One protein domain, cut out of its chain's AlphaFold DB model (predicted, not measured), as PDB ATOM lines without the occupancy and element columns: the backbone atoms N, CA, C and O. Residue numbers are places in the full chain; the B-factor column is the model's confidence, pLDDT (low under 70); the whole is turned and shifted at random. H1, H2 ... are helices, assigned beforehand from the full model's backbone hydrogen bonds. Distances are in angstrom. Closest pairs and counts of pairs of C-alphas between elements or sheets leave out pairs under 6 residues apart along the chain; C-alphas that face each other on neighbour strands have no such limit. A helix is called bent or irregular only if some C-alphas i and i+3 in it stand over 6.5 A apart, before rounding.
ATOM      1  N   ALA A  83      16.616  -7.292  81.983       86.44
ATOM      2  CA  ALA A  83      15.338  -6.967  81.348       86.44
ATOM      3  C   ALA A  83      15.306  -5.512  80.843       86.44
ATOM      4  O   ALA A  83      15.072  -5.260  79.663       86.44
ATOM      5  N   SER A  84      15.660  -4.551  81.703       87.19
ATOM      6  CA  SER A  84      15.743  -3.131  81.332       87.19
ATOM      7  C   SER A  84      16.809  -2.869  80.270       87.19
ATOM      8  O   SER A  84      16.635  -2.026  79.396       87.19
ATOM      9  N   HIS A  85      17.926  -3.597  80.308       89.81
ATOM     10  CA  HIS A  85      18.942  -3.466  79.270       89.81
ATOM     11  C   HIS A  85      18.470  -4.021  77.916       89.81
ATOM     12  O   HIS A  85      18.712  -3.399  76.881       89.81
ATOM     13  N   ASN A  86      17.760  -5.151  77.911       92.19
ATOM     14  CA  ASN A  86      17.144  -5.714  76.711       92.19
ATOM     15  C   ASN A  86      16.095  -4.764  76.128       92.19
ATOM     16  O   ASN A  86      16.078  -4.573  74.915       92.19
ATOM     17  N   ALA A  87      15.299  -4.109  76.977       90.25
ATOM     18  CA  ALA A  87      14.356  -3.073  76.566       90.25
ATOM     19  C   ALA A  87      15.031  -1.987  75.717       90.25
ATOM     20  O   ALA A  87      14.564  -1.681  74.621       90.25
ATOM     21  N   TYR A  88      16.185  -1.468  76.158       92.25
ATOM     22  CA  TYR A  88      16.951  -0.501  75.367       92.25
ATOM     23  C   TYR A  88      17.423  -1.064  74.022       92.25
ATOM     24  O   TYR A  88      17.424  -0.334  73.030       92.25
ATOM     25  N   GLN A  89      17.819  -2.340  73.955       92.12
ATOM     26  CA  GLN A  89      18.220  -2.956  72.683       92.12
ATOM     27  C   GLN A  89      17.038  -3.074  71.714       92.12
ATOM     28  O   GLN A  89      17.189  -2.768  70.533       92.12
ATOM     29  N   ILE A  90      15.862  -3.459  72.215       92.44
ATOM     30  CA  ILE A  90      14.635  -3.579  71.419       92.44
ATOM     31  C   ILE A  90      14.209  -2.206  70.892       92.44
ATOM     32  O   ILE A  90      14.016  -2.059  69.687       92.44
ATOM     33  N   LEU A  91      14.155  -1.184  71.755       91.69
ATOM     34  CA  LEU A  91      13.818   0.189  71.358       91.69
ATOM     35  C   LEU A  91      14.782   0.735  70.303       91.69
ATOM     36  O   LEU A  91      14.354   1.339  69.318       91.69
ATOM     37  N   LYS A  92      16.081   0.472  70.466       92.38
ATOM     38  CA  LYS A  92      17.095   0.870  69.492       92.38
ATOM     39  C   LYS A  92      16.894   0.190  68.147       92.38
ATOM     40  O   LYS A  92      17.002   0.851  67.120       92.38
ATOM     41  N   ASN A  93      16.628  -1.113  68.142       90.31
ATOM     42  CA  ASN A  93      16.436  -1.855  66.903       90.31
ATOM     43  C   ASN A  93      15.140  -1.450  66.187       90.31
ATOM     44  O   ASN A  93      15.142  -1.273  64.974       90.31
ATOM     45  N   ARG A  94      14.044  -1.284  66.936       90.44
ATOM     46  CA  ARG A  94      12.712  -1.017  66.379       90.44
ATOM     47  C   ARG A  94      12.517   0.438  65.962       90.44
ATOM     48  O   ARG A  94      11.969   0.695  64.896       90.44
ATOM     49  N   TYR A  95      12.958   1.375  66.796       90.25
ATOM     50  CA  TYR A  95      12.662   2.803  66.639       90.25
ATOM     51  C   TYR A  95      13.909   3.662  66.402       90.25
ATOM     52  O   TYR A  95      13.795   4.873  66.247       90.25
ATOM     53  N   GLY A  96      15.107   3.070  66.403       90.31
ATOM     54  CA  GLY A  96      16.363   3.817  66.294       90.31
ATOM     55  C   GLY A  96      16.738   4.594  67.559       90.31
ATOM     56  O   GLY A  96      17.740   5.301  67.546       90.31
ATOM     57  N   VAL A  97      15.975   4.451  68.648       91.69
ATOM     58  CA  VAL A  97      16.155   5.233  69.878       91.69
ATOM     59  C   VAL A  97      17.246   4.613  70.748       91.69
ATOM     60  O   VAL A  97      17.143   3.480  71.219       91.69
ATOM     61  N   SER A  98      18.315   5.362  70.977       89.25
ATOM     62  CA  SER A  98      19.427   4.961  71.834       89.25
ATOM     63  C   SER A  98      19.093   5.076  73.323       89.25
ATOM     64  O   SER A  98      18.251   5.864  73.744       89.25
ATOM     65  N   GLN A  99      19.827   4.334  74.159       90.38
ATOM     66  CA  GLN A  99      19.719   4.443  75.617       90.38
ATOM     67  C   GLN A  99      19.941   5.882  76.114       90.38
ATOM     68  O   GLN A  99      19.247   6.323  77.024       90.38
ATOM     69  N   THR A 100      20.884   6.618  75.517       89.25
ATOM     70  CA  THR A 100      21.154   8.017  75.876       89.25
ATOM     71  C   THR A 100      19.947   8.905  75.595       89.25
ATOM     72  O   THR A 100      19.568   9.679  76.464       89.25
ATOM     73  N   GLU A 101      19.305   8.760  74.432       91.44
ATOM     74  CA  GLU A 101      18.090   9.520  74.104       91.44
ATOM     75  C   GLU A 101      16.950   9.203  75.071       91.44
ATOM     76  O   GLU A 101      16.268  10.119  75.518       91.44
ATOM     77  N   VAL A 102      16.779   7.936  75.471       92.00
ATOM     78  CA  VAL A 102      15.779   7.588  76.494       92.00
ATOM     79  C   VAL A 102      16.101   8.253  77.834       92.00
ATOM     80  O   VAL A 102      15.195   8.784  78.464       92.00
ATOM     81  N   ILE A 103      17.364   8.244  78.275       91.44
ATOM     82  CA  ILE A 103      17.775   8.861  79.549       91.44
ATOM     83  C   ILE A 103      17.567  10.382  79.522       91.44
ATOM     84  O   ILE A 103      17.051  10.934  80.490       91.44
ATOM     85  N   GLU A 104      17.924  11.048  78.424       90.75
ATOM     86  CA  GLU A 104      17.729  12.493  78.238       90.75
ATOM     87  C   GLU A 104      16.240  12.872  78.194       90.75
ATOM     88  O   GLU A 104      15.828  13.877  78.772       90.75
ATOM     89  N   LEU A 105      15.405  12.051  77.548       91.94
ATOM     90  CA  LEU A 105      13.963  12.293  77.448       91.94
ATOM     91  C   LEU A 105      13.190  11.877  78.703       91.94
ATOM     92  O   LEU A 105      12.089  12.384  78.922       91.94
ATOM     93  N   ALA A 106      13.733  10.978  79.531       91.00
ATOM     94  CA  ALA A 106      13.031  10.400  80.674       91.00
ATOM     95  C   ALA A 106      12.419  11.448  81.621       91.00
ATOM     96  O   ALA A 106      11.240  11.296  81.936       91.00
ATOM     97  N   PRO A 107      13.108  12.537  82.027       91.25
ATOM     98  CA  PRO A 107      12.507  13.551  82.897       91.25
ATOM     99  C   PRO A 107      11.295  14.247  82.267       91.25
ATOM    100  O   PRO A 107      10.302  14.499  82.947       91.25
ATOM    101  N   ILE A 108      11.357  14.535  80.961       91.69
ATOM    102  CA  ILE A 108      10.277  15.210  80.230       91.69
ATOM    103  C   ILE A 108       9.095  14.259  80.045       91.69
ATOM    104  O   ILE A 108       7.960  14.643  80.320       91.69
ATOM    105  N   MET A 109       9.354  13.015  79.622       90.31
ATOM    106  CA  MET A 109       8.322  11.982  79.489       90.31
ATOM    107  C   MET A 109       7.635  11.728  80.829       90.31
ATOM    108  O   MET A 109       6.411  11.726  80.902       90.31
ATOM    109  N   PHE A 110       8.417  11.590  81.899       88.81
ATOM    110  CA  PHE A 110       7.899  11.367  83.240       88.81
ATOM    111  C   PHE A 110       7.008  12.521  83.707       88.81
ATOM    112  O   PHE A 110       5.881  12.287  84.135       88.81
ATOM    113  N   ALA A 111       7.465  13.770  83.570       89.12
ATOM    114  CA  ALA A 111       6.676  14.944  83.940       89.12
ATOM    115  C   ALA A 111       5.387  15.072  83.108       89.12
ATOM    116  O   ALA A 111       4.340  15.441  83.643       89.12
ATOM    117  N   ALA A 112       5.446  14.756  81.811       89.19
ATOM    118  CA  ALA A 112       4.280  14.770  80.934       89.19
ATOM    119  C   ALA A 112       3.253  13.702  81.336       89.19
ATOM    120  O   ALA A 112       2.076  14.033  81.471       89.19
ATOM    121  N   ILE A 113       3.693  12.462  81.579       87.56
ATOM    122  CA  ILE A 113       2.822  11.355  82.004       87.56
ATOM    123  C   ILE A 113       2.227  11.649  83.383       87.56
ATOM    124  O   ILE A 113       1.023  11.530  83.545       87.56
ATOM    125  N   ALA A 114       3.023  12.119  84.349       86.00
ATOM    126  CA  ALA A 114       2.531  12.468  85.683       86.00
ATOM    127  C   ALA A 114       1.482  13.596  85.652       86.00
ATOM    128  O   ALA A 114       0.487  13.568  86.374       86.00
ATOM    129  N   LYS A 115       1.669  14.601  84.789       87.38
ATOM    130  CA  LYS A 115       0.660  15.648  84.588       87.38
ATOM    131  C   LYS A 115      -0.594  15.104  83.897       87.38
ATOM    132  O   LYS A 115      -1.710  15.525  84.205       87.38
ATOM    133  N   PHE A 116      -0.410  14.203  82.935       88.62
ATOM    134  CA  PHE A 116      -1.517  13.582  82.226       88.62
ATOM    135  C   PHE A 116      -2.326  12.658  83.144       88.62
ATOM    136  O   PHE A 116      -3.549  12.723  83.096       88.62
ATOM    137  N   SER A 117      -1.686  11.914  84.053       84.94
ATOM    138  CA  SER A 117      -2.372  11.065  85.032       84.94
ATOM    139  C   SER A 117      -3.254  11.874  85.989       84.94
ATOM    140  O   SER A 117      -4.391  11.487  86.228       84.94
ATOM    141  N   ASP A 118      -2.792  13.034  86.480       84.88
ATOM    142  CA  ASP A 118      -3.632  13.951  87.281       84.88
ATOM    143  C   ASP A 118      -4.829  14.475  86.470       84.88
ATOM    144  O   ASP A 118      -5.963  14.517  86.948       84.88
ATOM    145  N   THR A 119      -4.597  14.824  85.202       88.25
ATOM    146  CA  THR A 119      -5.673  15.278  84.310       88.25
ATOM    147  C   THR A 119      -6.714  14.177  84.087       88.25
ATOM    148  O   THR A 119      -7.910  14.463  84.126       88.25
ATOM    149  N   LEU A 120      -6.267  12.937  83.877       86.06
ATOM    150  CA  LEU A 120      -7.126  11.778  83.656       86.06
ATOM    151  C   LEU A 120      -7.977  11.475  84.898       86.06
ATOM    152  O   LEU A 120      -9.199  11.437  84.781       86.06
ATOM    153  N   ALA A 121      -7.370  11.407  86.088       84.06
ATOM    154  CA  ALA A 121      -8.090  11.167  87.344       84.06
ATOM    155  C   ALA A 121      -9.199  12.210  87.593       84.06
ATOM    156  O   ALA A 121     -10.317  11.882  87.993       84.06
ATOM    157  N   ARG A 122      -8.933  13.491  87.294       87.19
ATOM    158  CA  ARG A 122      -9.940  14.566  87.397       87.19
ATOM    159  C   ARG A 122     -11.071  14.420  86.384       87.19
ATOM    160  O   ARG A 122     -12.222  14.717  86.707       87.19
ATOM    161  N   GLN A 123     -10.749  14.014  85.157       88.44
ATOM    162  CA  GLN A 123     -11.754  13.770  84.124       88.44
ATOM    163  C   GLN A 123     -12.660  12.607  84.520       88.44
ATOM    164  O   GLN A 123     -13.879  12.758  84.465       88.44
ATOM    165  N   GLU A 124     -12.085  11.501  84.989       86.81
ATOM    166  CA  GLU A 124     -12.841  10.338  85.451       86.81
ATOM    167  C   GLU A 124     -13.740  10.675  86.643       86.81
ATOM    168  O   GLU A 124     -14.921  10.336  86.618       86.81
ATOM    169  N   ALA A 125     -13.249  11.438  87.626       86.88
ATOM    170  CA  ALA A 125     -14.064  11.922  88.742       86.88
ATOM    171  C   ALA A 125     -15.262  12.762  88.275       86.88
ATOM    172  O   ALA A 125     -16.396  12.525  88.698       86.88
ATOM    173  N   SER A 126     -15.028  13.706  87.358       89.25
ATOM    174  CA  SER A 126     -16.086  14.538  86.773       89.25
ATOM    175  C   SER A 126     -17.111  13.709  85.990       89.25
ATOM    176  O   SER A 126     -18.316  13.949  86.088       89.25
ATOM    177  N   GLU A 127     -16.669  12.749  85.176       88.88
ATOM    178  CA  GLU A 127     -17.583  11.891  84.416       88.88
ATOM    179  C   GLU A 127     -18.378  10.957  85.332       88.88
ATOM    180  O   GLU A 127     -19.593  10.815  85.159       88.88
ATOM    181  N   LEU A 128     -17.743  10.393  86.360       87.88
ATOM    182  CA  LEU A 128     -18.414   9.547  87.339       87.88
ATOM    183  C   LEU A 128     -19.492  10.319  88.105       87.88
ATOM    184  O   LEU A 128     -20.601   9.813  88.280       87.88
ATOM    185  N   GLU A 129     -19.216  11.567  88.492       87.62
ATOM    186  CA  GLU A 129     -20.203  12.439  89.130       87.62
ATOM    187  C   GLU A 129     -21.435  12.627  88.227       87.62
ATOM    188  O   GLU A 129     -22.566  12.398  88.667       87.62
ATOM    189  N   LYS A 130     -21.234  12.945  86.941       89.88
ATOM    190  CA  LYS A 130     -22.330  13.117  85.965       89.88
ATOM    191  C   LYS A 130     -23.151  11.845  85.773       89.88
ATOM    192  O   LYS A 130     -24.376  11.921  85.640       89.88
ATOM    193  N   VAL A 131     -22.499  10.682  85.730       90.06
ATOM    194  CA  VAL A 131     -23.181   9.387  85.599       90.06
ATOM    195  C   VAL A 131     -23.961   9.066  86.876       90.06
ATOM    196  O   VAL A 131     -25.104   8.617  86.778       90.06
ATOM    197  N   SER A 132     -23.416   9.383  88.058       88.88
ATOM    198  CA  SER A 132     -24.030   9.067  89.358       88.88
ATOM    199  C   SER A 132     -25.344   9.810  89.592       88.88
ATOM    200  O   SER A 132     -26.256   9.302  90.241       88.88
ATOM    201  N   GLN A 133     -25.482  10.993  88.986       88.50
ATOM    202  CA  GLN A 133     -26.717  11.775  89.005       88.50
ATOM    203  C   GLN A 133     -27.852  11.125  88.202       88.50
ATOM    204  O   GLN A 133     -29.019  11.459  88.407       88.50
ATOM    205  N   ARG A 134     -27.531  10.235  87.255       91.56
ATOM    206  CA  ARG A 134     -28.502   9.623  86.333       91.56
ATOM    207  C   ARG A 134     -28.752   8.151  86.626       91.56
ATOM    208  O   ARG A 134     -29.848   7.667  86.352       91.56
ATOM    209  N   TYR A 135     -27.757   7.456  87.165       91.25
ATOM    210  CA  TYR A 135     -27.798   6.021  87.394       91.25
ATOM    211  C   TYR A 135     -27.145   5.670  88.731       91.25
ATOM    212  O   TYR A 135     -26.153   6.295  89.104       91.25
ATOM    213  N   PRO A 136     -27.653   4.651  89.447       86.31
ATOM    214  CA  PRO A 136     -26.925   4.083  90.569       86.31
ATOM    215  C   PRO A 136     -25.605   3.492  90.060       86.31
ATOM    216  O   PRO A 136     -25.599   2.667  89.147       86.31
ATOM    217  N   ILE A 137     -24.498   3.944  90.645       86.19
ATOM    218  CA  ILE A 137     -23.150   3.454  90.353       86.19
ATOM    219  C   ILE A 137     -22.732   2.485  91.450       86.19
ATOM    220  O   ILE A 137     -23.101   2.648  92.616       86.19
ATOM    221  N   ASP A 138     -21.949   1.485  91.066       84.44
ATOM    222  CA  ASP A 138     -21.310   0.588  92.010       84.44
ATOM    223  C   ASP A 138     -20.375   1.350  92.983       84.44
ATOM    224  O   ASP A 138     -19.503   2.109  92.541       84.44
ATOM    225  N   PRO A 139     -20.515   1.167  94.311       80.81
ATOM    226  CA  PRO A 139     -19.693   1.864  95.298       80.81
ATOM    227  C   PRO A 139     -18.183   1.657  95.130       80.81
ATOM    228  O   PRO A 139     -17.418   2.561  95.473       80.81
ATOM    229  N   SER A 140     -17.737   0.515  94.587       79.06
ATOM    230  CA  SER A 140     -16.304   0.265  94.388       79.06
ATOM    231  C   SER A 140     -15.711   1.177  93.311       79.06
ATOM    232  O   SER A 140     -14.612   1.696  93.492       79.06
ATOM    233  N   SER A 141     -16.465   1.474  92.245       77.25
ATOM    234  CA  SER A 141     -16.034   2.415  91.201       77.25
ATOM    235  C   SER A 141     -15.889   3.839  91.742       77.25
ATOM    236  O   SER A 141     -14.940   4.540  91.402       77.25
ATOM    237  N   VAL A 142     -16.790   4.256  92.639       80.25
ATOM    238  CA  VAL A 142     -16.710   5.566  93.313       80.25
ATOM    239  C   VAL A 142     -15.495   5.645  94.229       80.25
ATOM    240  O   VAL A 142     -14.776   6.642  94.214       80.25
ATOM    241  N   GLN A 143     -15.237   4.588  94.999       80.44
ATOM    242  CA  GLN A 143     -14.080   4.530  95.885       80.44
ATOM    243  C   GLN A 143     -12.758   4.533  95.109       80.44
ATOM    244  O   GLN A 143     -11.817   5.203  95.528       80.44
ATOM    245  N   HIS A 144     -12.697   3.829  93.976       78.12
ATOM    246  CA  HIS A 144     -11.515   3.776  93.119       78.12
ATOM    247  C   HIS A 144     -11.135   5.165  92.591       78.12
ATOM    248  O   HIS A 144     -10.034   5.644  92.853       78.12
ATOM    249  N   VAL A 145     -12.077   5.856  91.947       81.25
ATOM    250  CA  VAL A 145     -11.834   7.189  91.374       81.25
ATOM    251  C   VAL A 145     -11.537   8.230  92.459       81.25
ATOM    252  O   VAL A 145     -10.677   9.093  92.282       81.25
ATOM    253  N   ALA A 146     -12.194   8.139  93.620       82.12
ATOM    254  CA  ALA A 146     -11.895   9.014  94.755       82.12
ATOM    255  C   ALA A 146     -10.465   8.814  95.287       82.12
ATOM    256  O   ALA A 146      -9.802   9.785  95.656       82.12
ATOM    257  N   LEU A 147      -9.984   7.568  95.316       79.62
ATOM    258  CA  LEU A 147      -8.630   7.241  95.750       79.62
ATOM    259  C   LEU A 147      -7.580   7.773  94.762       79.62
ATOM    260  O   LEU A 147      -6.603   8.390  95.185       79.62
ATOM    261  N   GLU A 148      -7.799   7.601  93.457       77.56
ATOM    262  CA  GLU A 148      -6.903   8.145  92.432       77.56
ATOM    263  C   GLU A 148      -6.822   9.672  92.472       77.56
ATOM    264  O   GLU A 148      -5.728  10.237  92.406       77.56
ATOM    265  N   LEU A 149      -7.964  10.346  92.644       81.94
ATOM    266  CA  LEU A 149      -8.008  11.798  92.780       81.94
ATOM    267  C   LEU A 149      -7.233  12.267  94.020       81.94
ATOM    268  O   LEU A 149      -6.452  13.214  93.933       81.94
ATOM    269  N   ALA A 150      -7.384  11.575  95.153       82.44
ATOM    270  CA  ALA A 150      -6.643  11.888  96.374       82.44
ATOM    271  C   ALA A 150      -5.121  11.720  96.198       82.44
ATOM    272  O   ALA A 150      -4.342  12.544  96.694       82.44
ATOM    273  N   PHE A 151      -4.680  10.692  95.465       82.06
ATOM    274  CA  PHE A 151      -3.266  10.507  95.133       82.06
ATOM    275  C   PHE A 151      -2.739  11.597  94.203       82.06
ATOM    276  O   PHE A 151      -1.649  12.122  94.447       82.06
ATOM    277  N   ALA A 152      -3.515  11.980  93.188       77.25
ATOM    278  CA  ALA A 152      -3.162  13.062  92.279       77.25
ATOM    279  C   ALA A 152      -3.013  14.404  93.022       77.25
ATOM    280  O   ALA A 152      -2.005  15.092  92.861       77.25
ATOM    281  N   GLU A 153      -3.954  14.737  93.913       81.69
ATOM    282  CA  GLU A 153      -3.907  15.955  94.738       81.69
ATOM    283  C   GLU A 153      -2.739  15.970  95.730       81.69
ATOM    284  O   GLU A 153      -2.183  17.030  96.021       81.69
ATOM    285  N   SER A 154      -2.335  14.796  96.215       79.94
ATOM    286  CA  SER A 154      -1.223  14.640  97.158       79.94
ATOM    287  C   SER A 154       0.145  14.496  96.473       79.94
ATOM    288  O   SER A 154       1.160  14.385  97.159       79.94
ATOM    289  N   GLY A 155       0.199  14.471  95.135       76.31
ATOM    290  CA  GLY A 155       1.429  14.228  94.371       76.31
ATOM    291  C   GLY A 155       1.980  12.799  94.499       76.31
ATOM    292  O   GLY A 155       3.128  12.545  94.131       76.31
ATOM    293  N   LEU A 156       1.179  11.859  95.005       76.31
ATOM    294  CA  LEU A 156       1.543  10.458  95.231       76.31
ATOM    295  C   LEU A 156       1.242   9.624  93.982       76.31
ATOM    296  O   LEU A 156       0.442   8.695  94.004       76.31
ATOM    297  N   ILE A 157       1.887   9.963  92.867       73.38
ATOM    298  CA  ILE A 157       1.603   9.372  91.547       73.38
ATOM    299  C   ILE A 157       1.883   7.864  91.455       73.38
ATOM    300  O   ILE A 157       1.372   7.209  90.553       73.38
ATOM    301  N   PHE A 158       2.660   7.315  92.392       71.44
ATOM    302  CA  PHE A 158       2.918   5.878  92.518       71.44
ATOM    303  C   PHE A 158       2.060   5.180  93.585       71.44
ATOM    304  O   PHE A 158       2.195   3.971  93.756       71.44
ATOM    305  N   GLY A 159       1.200   5.919  94.290       70.50
ATOM    306  CA  GLY A 159       0.388   5.401  95.390       70.50
ATOM    307  C   GLY A 159       1.022   5.488  96.768       70.50
ATOM    308  O   GLY A 159       1.985   6.222  96.997       70.50
ATOM    309  N   THR A 160       0.452   4.718  97.697       62.44
ATOM    310  CA  THR A 160       0.925   4.544  99.078       62.44
ATOM    311  C   THR A 160       1.120   3.068  99.401       62.44
ATOM    312  O   THR A 160       0.323   2.246  98.959       62.44
ATOM    313  N   ASP A 161       2.096   2.749 100.255       55.72
ATOM    314  CA  ASP A 161       2.425   1.390 100.727       55.72
ATOM    315  C   ASP A 161       1.349   0.747 101.636       55.72
ATOM    316  O   ASP A 161       1.672  -0.060 102.505       55.72
ATOM    317  N   SER A 162       0.067   1.112 101.528       49.91
ATOM    318  CA  SER A 162      -0.945   0.613 102.465       49.91
ATOM    319  C   SER A 162      -1.065  -0.913 102.384       49.91
ATOM    320  O   SER A 162      -1.413  -1.452 101.336       49.91
ATOM    321  N   GLU A 163      -0.822  -1.582 103.517       41.06
ATOM    322  CA  GLU A 163      -0.875  -3.035 103.769       41.06
ATOM    323  C   GLU A 163      -2.269  -3.682 103.570       41.06
ATOM    324  O   GLU A 163      -2.636  -4.640 104.252       41.06
ATOM    325  N   THR A 164      -3.106  -3.179 102.669       40.62
ATOM    326  CA  THR A 164      -4.461  -3.696 102.478       40.62
ATOM    327  C   THR A 164      -4.494  -4.841 101.472       40.62
ATOM    328  O   THR A 164      -4.853  -4.653 100.316       40.62
ATOM    329  N   GLY A 165      -4.214  -6.040 101.988       34.94
ATOM    330  CA  GLY A 165      -5.073  -7.205 101.767       34.94
ATOM    331  C   GLY A 165      -4.656  -8.201 100.683       34.94
ATOM    332  O   GLY A 165      -4.325  -7.834  99.564       34.94
ATOM    333  N   ASP A 166      -4.794  -9.482 101.032       31.81
ATOM    334  CA  ASP A 166      -4.676 -10.716 100.231       31.81
ATOM    335  C   ASP A 166      -5.614 -10.806  98.998       31.81
ATOM    336  O   ASP A 166      -5.989 -11.892  98.552       31.81
ATOM    337  N   HIS A 167      -6.016  -9.686  98.403       33.34
ATOM    338  CA  HIS A 167      -6.792  -9.677  97.171       33.34
ATOM    339  C   HIS A 167      -5.852  -9.523  95.977       33.34
ATOM    340  O   HIS A 167      -5.585  -8.428  95.488       33.34
ATOM    341  N   LEU A 168      -5.407 -10.676  95.476       33.31
ATOM    342  CA  LEU A 168      -4.727 -10.883  94.189       33.31
ATOM    343  C   LEU A 168      -5.475 -10.308  92.960       33.31
ATOM    344  O   LEU A 168      -4.958 -10.394  91.851       33.31
ATOM    345  N   ASP A 169      -6.632  -9.671  93.152       32.09
ATOM    346  CA  ASP A 169      -7.449  -9.049  92.107       32.09
ATOM    347  C   ASP A 169      -7.344  -7.512  92.058       32.09
ATOM    348  O   ASP A 169      -7.912  -6.887  91.164       32.09
ATOM    349  N   CYS A 170      -6.582  -6.867  92.949       36.22
ATOM    350  CA  CYS A 170      -6.326  -5.422  92.877       36.22
ATOM    351  C   CYS A 170      -5.109  -5.096  91.993       36.22
ATOM    352  O   CYS A 170      -4.212  -4.353  92.387       36.22
ATOM    353  N   ILE A 171      -5.079  -5.631  90.771       37.84
ATOM    354  CA  ILE A 171      -4.225  -5.081  89.713       37.84
ATOM    355  C   ILE A 171      -4.750  -3.659  89.436       37.84
ATOM    356  O   ILE A 171      -5.828  -3.507  88.876       37.84
ATOM    357  N   GLY A 172      -4.029  -2.623  89.876       45.72
ATOM    358  CA  GLY A 172      -4.303  -1.227  89.492       45.72
ATOM    359  C   GLY A 172      -4.958  -0.321  90.542       45.72
ATOM    360  O   GLY A 172      -5.100   0.873  90.295       45.72
ATOM    361  N   VAL A 173      -5.310  -0.797  91.740       50.44
ATOM    362  CA  VAL A 173      -5.878   0.087  92.780       50.44
ATOM    363  C   VAL A 173      -4.748   0.692  93.609       50.44
ATOM    364  O   VAL A 173      -4.476   0.261  94.724       50.44
ATOM    365  N   GLY A 174      -4.034   1.663  93.044       60.69
ATOM    366  CA  GLY A 174      -3.045   2.395  93.830       60.69
ATOM    367  C   GLY A 174      -2.052   3.249  93.067       60.69
ATOM    368  O   GLY A 174      -1.482   4.139  93.673       60.69
ATOM    369  N   ASN A 175      -1.831   3.028  91.772       70.75
ATOM    370  CA  ASN A 175      -0.753   3.703  91.048       70.75
ATOM    371  C   ASN A 175      -1.302   4.468  89.828       70.75
ATOM    372  O   ASN A 175      -1.311   3.917  88.724       70.75
ATOM    373  N   PRO A 176      -1.735   5.735  90.007       74.44
ATOM    374  CA  PRO A 176      -2.261   6.561  88.918       74.44
ATOM    375  C   PRO A 176      -1.314   6.661  87.715       74.44
ATOM    376  O   PRO A 176      -1.754   6.732  86.569       74.44
ATOM    377  N   PHE A 177      -0.002   6.646  87.957       77.19
ATOM    378  CA  PHE A 177       0.997   6.679  86.896       77.19
ATOM    379  C   PHE A 177       0.991   5.394  86.053       77.19
ATOM    380  O   PHE A 177       1.037   5.470  84.826       77.19
ATOM    381  N   ALA A 178       0.895   4.222  86.685       74.62
ATOM    382  CA  ALA A 178       0.807   2.939  85.988       74.62
ATOM    383  C   ALA A 178      -0.492   2.821  85.179       74.62
ATOM    384  O   ALA A 178      -0.440   2.500  83.993       74.62
ATOM    385  N   ASN A 179      -1.627   3.184  85.783       75.19
ATOM    386  CA  ASN A 179      -2.934   3.168  85.119       75.19
ATOM    387  C   ASN A 179      -2.945   4.097  83.899       75.19
ATOM    388  O   ASN A 179      -3.437   3.741  82.831       75.19
ATOM    389  N   CYS A 180      -2.313   5.266  84.023       81.94
ATOM    390  CA  CYS A 180      -2.125   6.190  82.914       81.94
ATOM    391  C   CYS A 180      -1.257   5.602  81.786       81.94
ATOM    392  O   CYS A 180      -1.550   5.832  80.613       81.94
ATOM    393  N   ILE A 181      -0.187   4.866  82.104       79.06
ATOM    394  CA  ILE A 181       0.636   4.187  81.091       79.06
ATOM    395  C   ILE A 181      -0.176   3.100  80.386       79.06
ATOM    396  O   ILE A 181      -0.173   3.057  79.157       79.06
ATOM    397  N   ASP A 182      -0.907   2.275  81.135       75.62
ATOM    398  CA  ASP A 182      -1.765   1.227  80.573       75.62
ATOM    399  C   ASP A 182      -2.855   1.820  79.669       75.62
ATOM    400  O   ASP A 182      -3.105   1.308  78.571       75.62
ATOM    401  N   TYR A 183      -3.452   2.946  80.077       80.25
ATOM    402  CA  TYR A 183      -4.395   3.712  79.261       80.25
ATOM    403  C   TYR A 183      -3.754   4.185  77.949       80.25
ATOM    404  O   TYR A 183      -4.305   3.958  76.870       80.25
ATOM    405  N   LEU A 184      -2.568   4.802  78.016       82.38
ATOM    406  CA  LEU A 184      -1.840   5.283  76.835       82.38
ATOM    407  C   LEU A 184      -1.414   4.144  75.901       82.38
ATOM    408  O   LEU A 184      -1.390   4.321  74.684       82.38
ATOM    409  N   ALA A 185      -1.119   2.971  76.453       74.50
ATOM    410  CA  ALA A 185      -0.814   1.764  75.697       74.50
ATOM    411  C   ALA A 185      -2.067   1.041  75.165       74.50
ATOM    412  O   ALA A 185      -1.958  -0.031  74.564       74.50
ATOM    413  N   GLY A 186      -3.268   1.582  75.390       72.94
ATOM    414  CA  GLY A 186      -4.526   0.992  74.933       72.94
ATOM    415  C   GLY A 186      -4.817  -0.382  75.544       72.94
ATOM    416  O   GLY A 186      -5.414  -1.227  74.881       72.94
TER     417      GLY A 186
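This is residues 83 to 186 of the 292 residues of the protein "HTH cro/C1-type domain-containing protein" of Ruegeria arenilitoris (UniProt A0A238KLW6). One long helix, H2, makes the long axis of a loose, elongated model: H1 stands crosswise near its first end, H3 folds back from its other end as a helical hairpin, and H4 crosses it near the middle. Between H3 and H4 runs a long loop, of which residues 163 to 170 stick out from the body. The printed part has 104 residues with four named helices, H1, H2, H3 and H4 in order along the chain, and no named strand; the class is all helix. The whole is loose, with a radius of gyration of the C-alphas of 17.0 A, and spans 50 by 31 by 25 A.

Find C-alpha 83 at (15.338, -6.967, 81.348); from there H1, residues 83 to 95, runs 17.9 A. After a tight link of 3 residues, H2, residues 99 to 132, runs 46.1 A from C-alpha 99 at (19.719, 4.443, 75.617) to C-alpha 132 at (-24.030, 9.067, 89.358). Look near residue 106 for a kink of 47 degrees; H2 is irregular there, with C-alphas 104 and 107 standing 7.1 A apart. A short link leads to H3, residues 139 to 153, 21.2 A long. H4, residues 176 to 184, ends at C-alpha 184 at (-1.840, 5.283, 76.835).

Start at H1, which is close to H2 but not clearly touching it: their closest C-alphas, those of Tyr 88 and Gln 99, are 5.7 A apart, and their lines are about perpendicular at 87 degrees. H1 is apart from H3 and H4. Farther on, H2 touches H3 with residues 117 to 128 alone; the closest C-alphas, of Asp 118 and Ala 152, are 5.1 A apart. This hairpin has a steep tilt of 45 degrees, and its helices run opposite ways. With residues 113 to 121 alone H2 touches H4, about perpendicular at 85 degrees; the closest C-alphas, of Ser 117 and Cys 180, are 5.3 A apart. H3 and H4 only just touch, with 3 pairs of C-alphas within 8 A, the closest being those of Glu 148 and Pro 176 at 6.0 A. In H1, H3 and H4 every O i to N i+4 pair is within hydrogen-bond range; in H2, 28 of 30 are.

The C-alphas of Thr 100 and Arg 134 are the two farthest apart, at 50.8 A. The printed part has no cut. Look at residues 154 to 175 for the long link, H3 to H4, of 22 residues. Residues 103 to 109, which belong to H2, and residues 163 to 170 stand free. The mean pLDDT of the printed part is 78.9, and residues 160 to 174 are under 70.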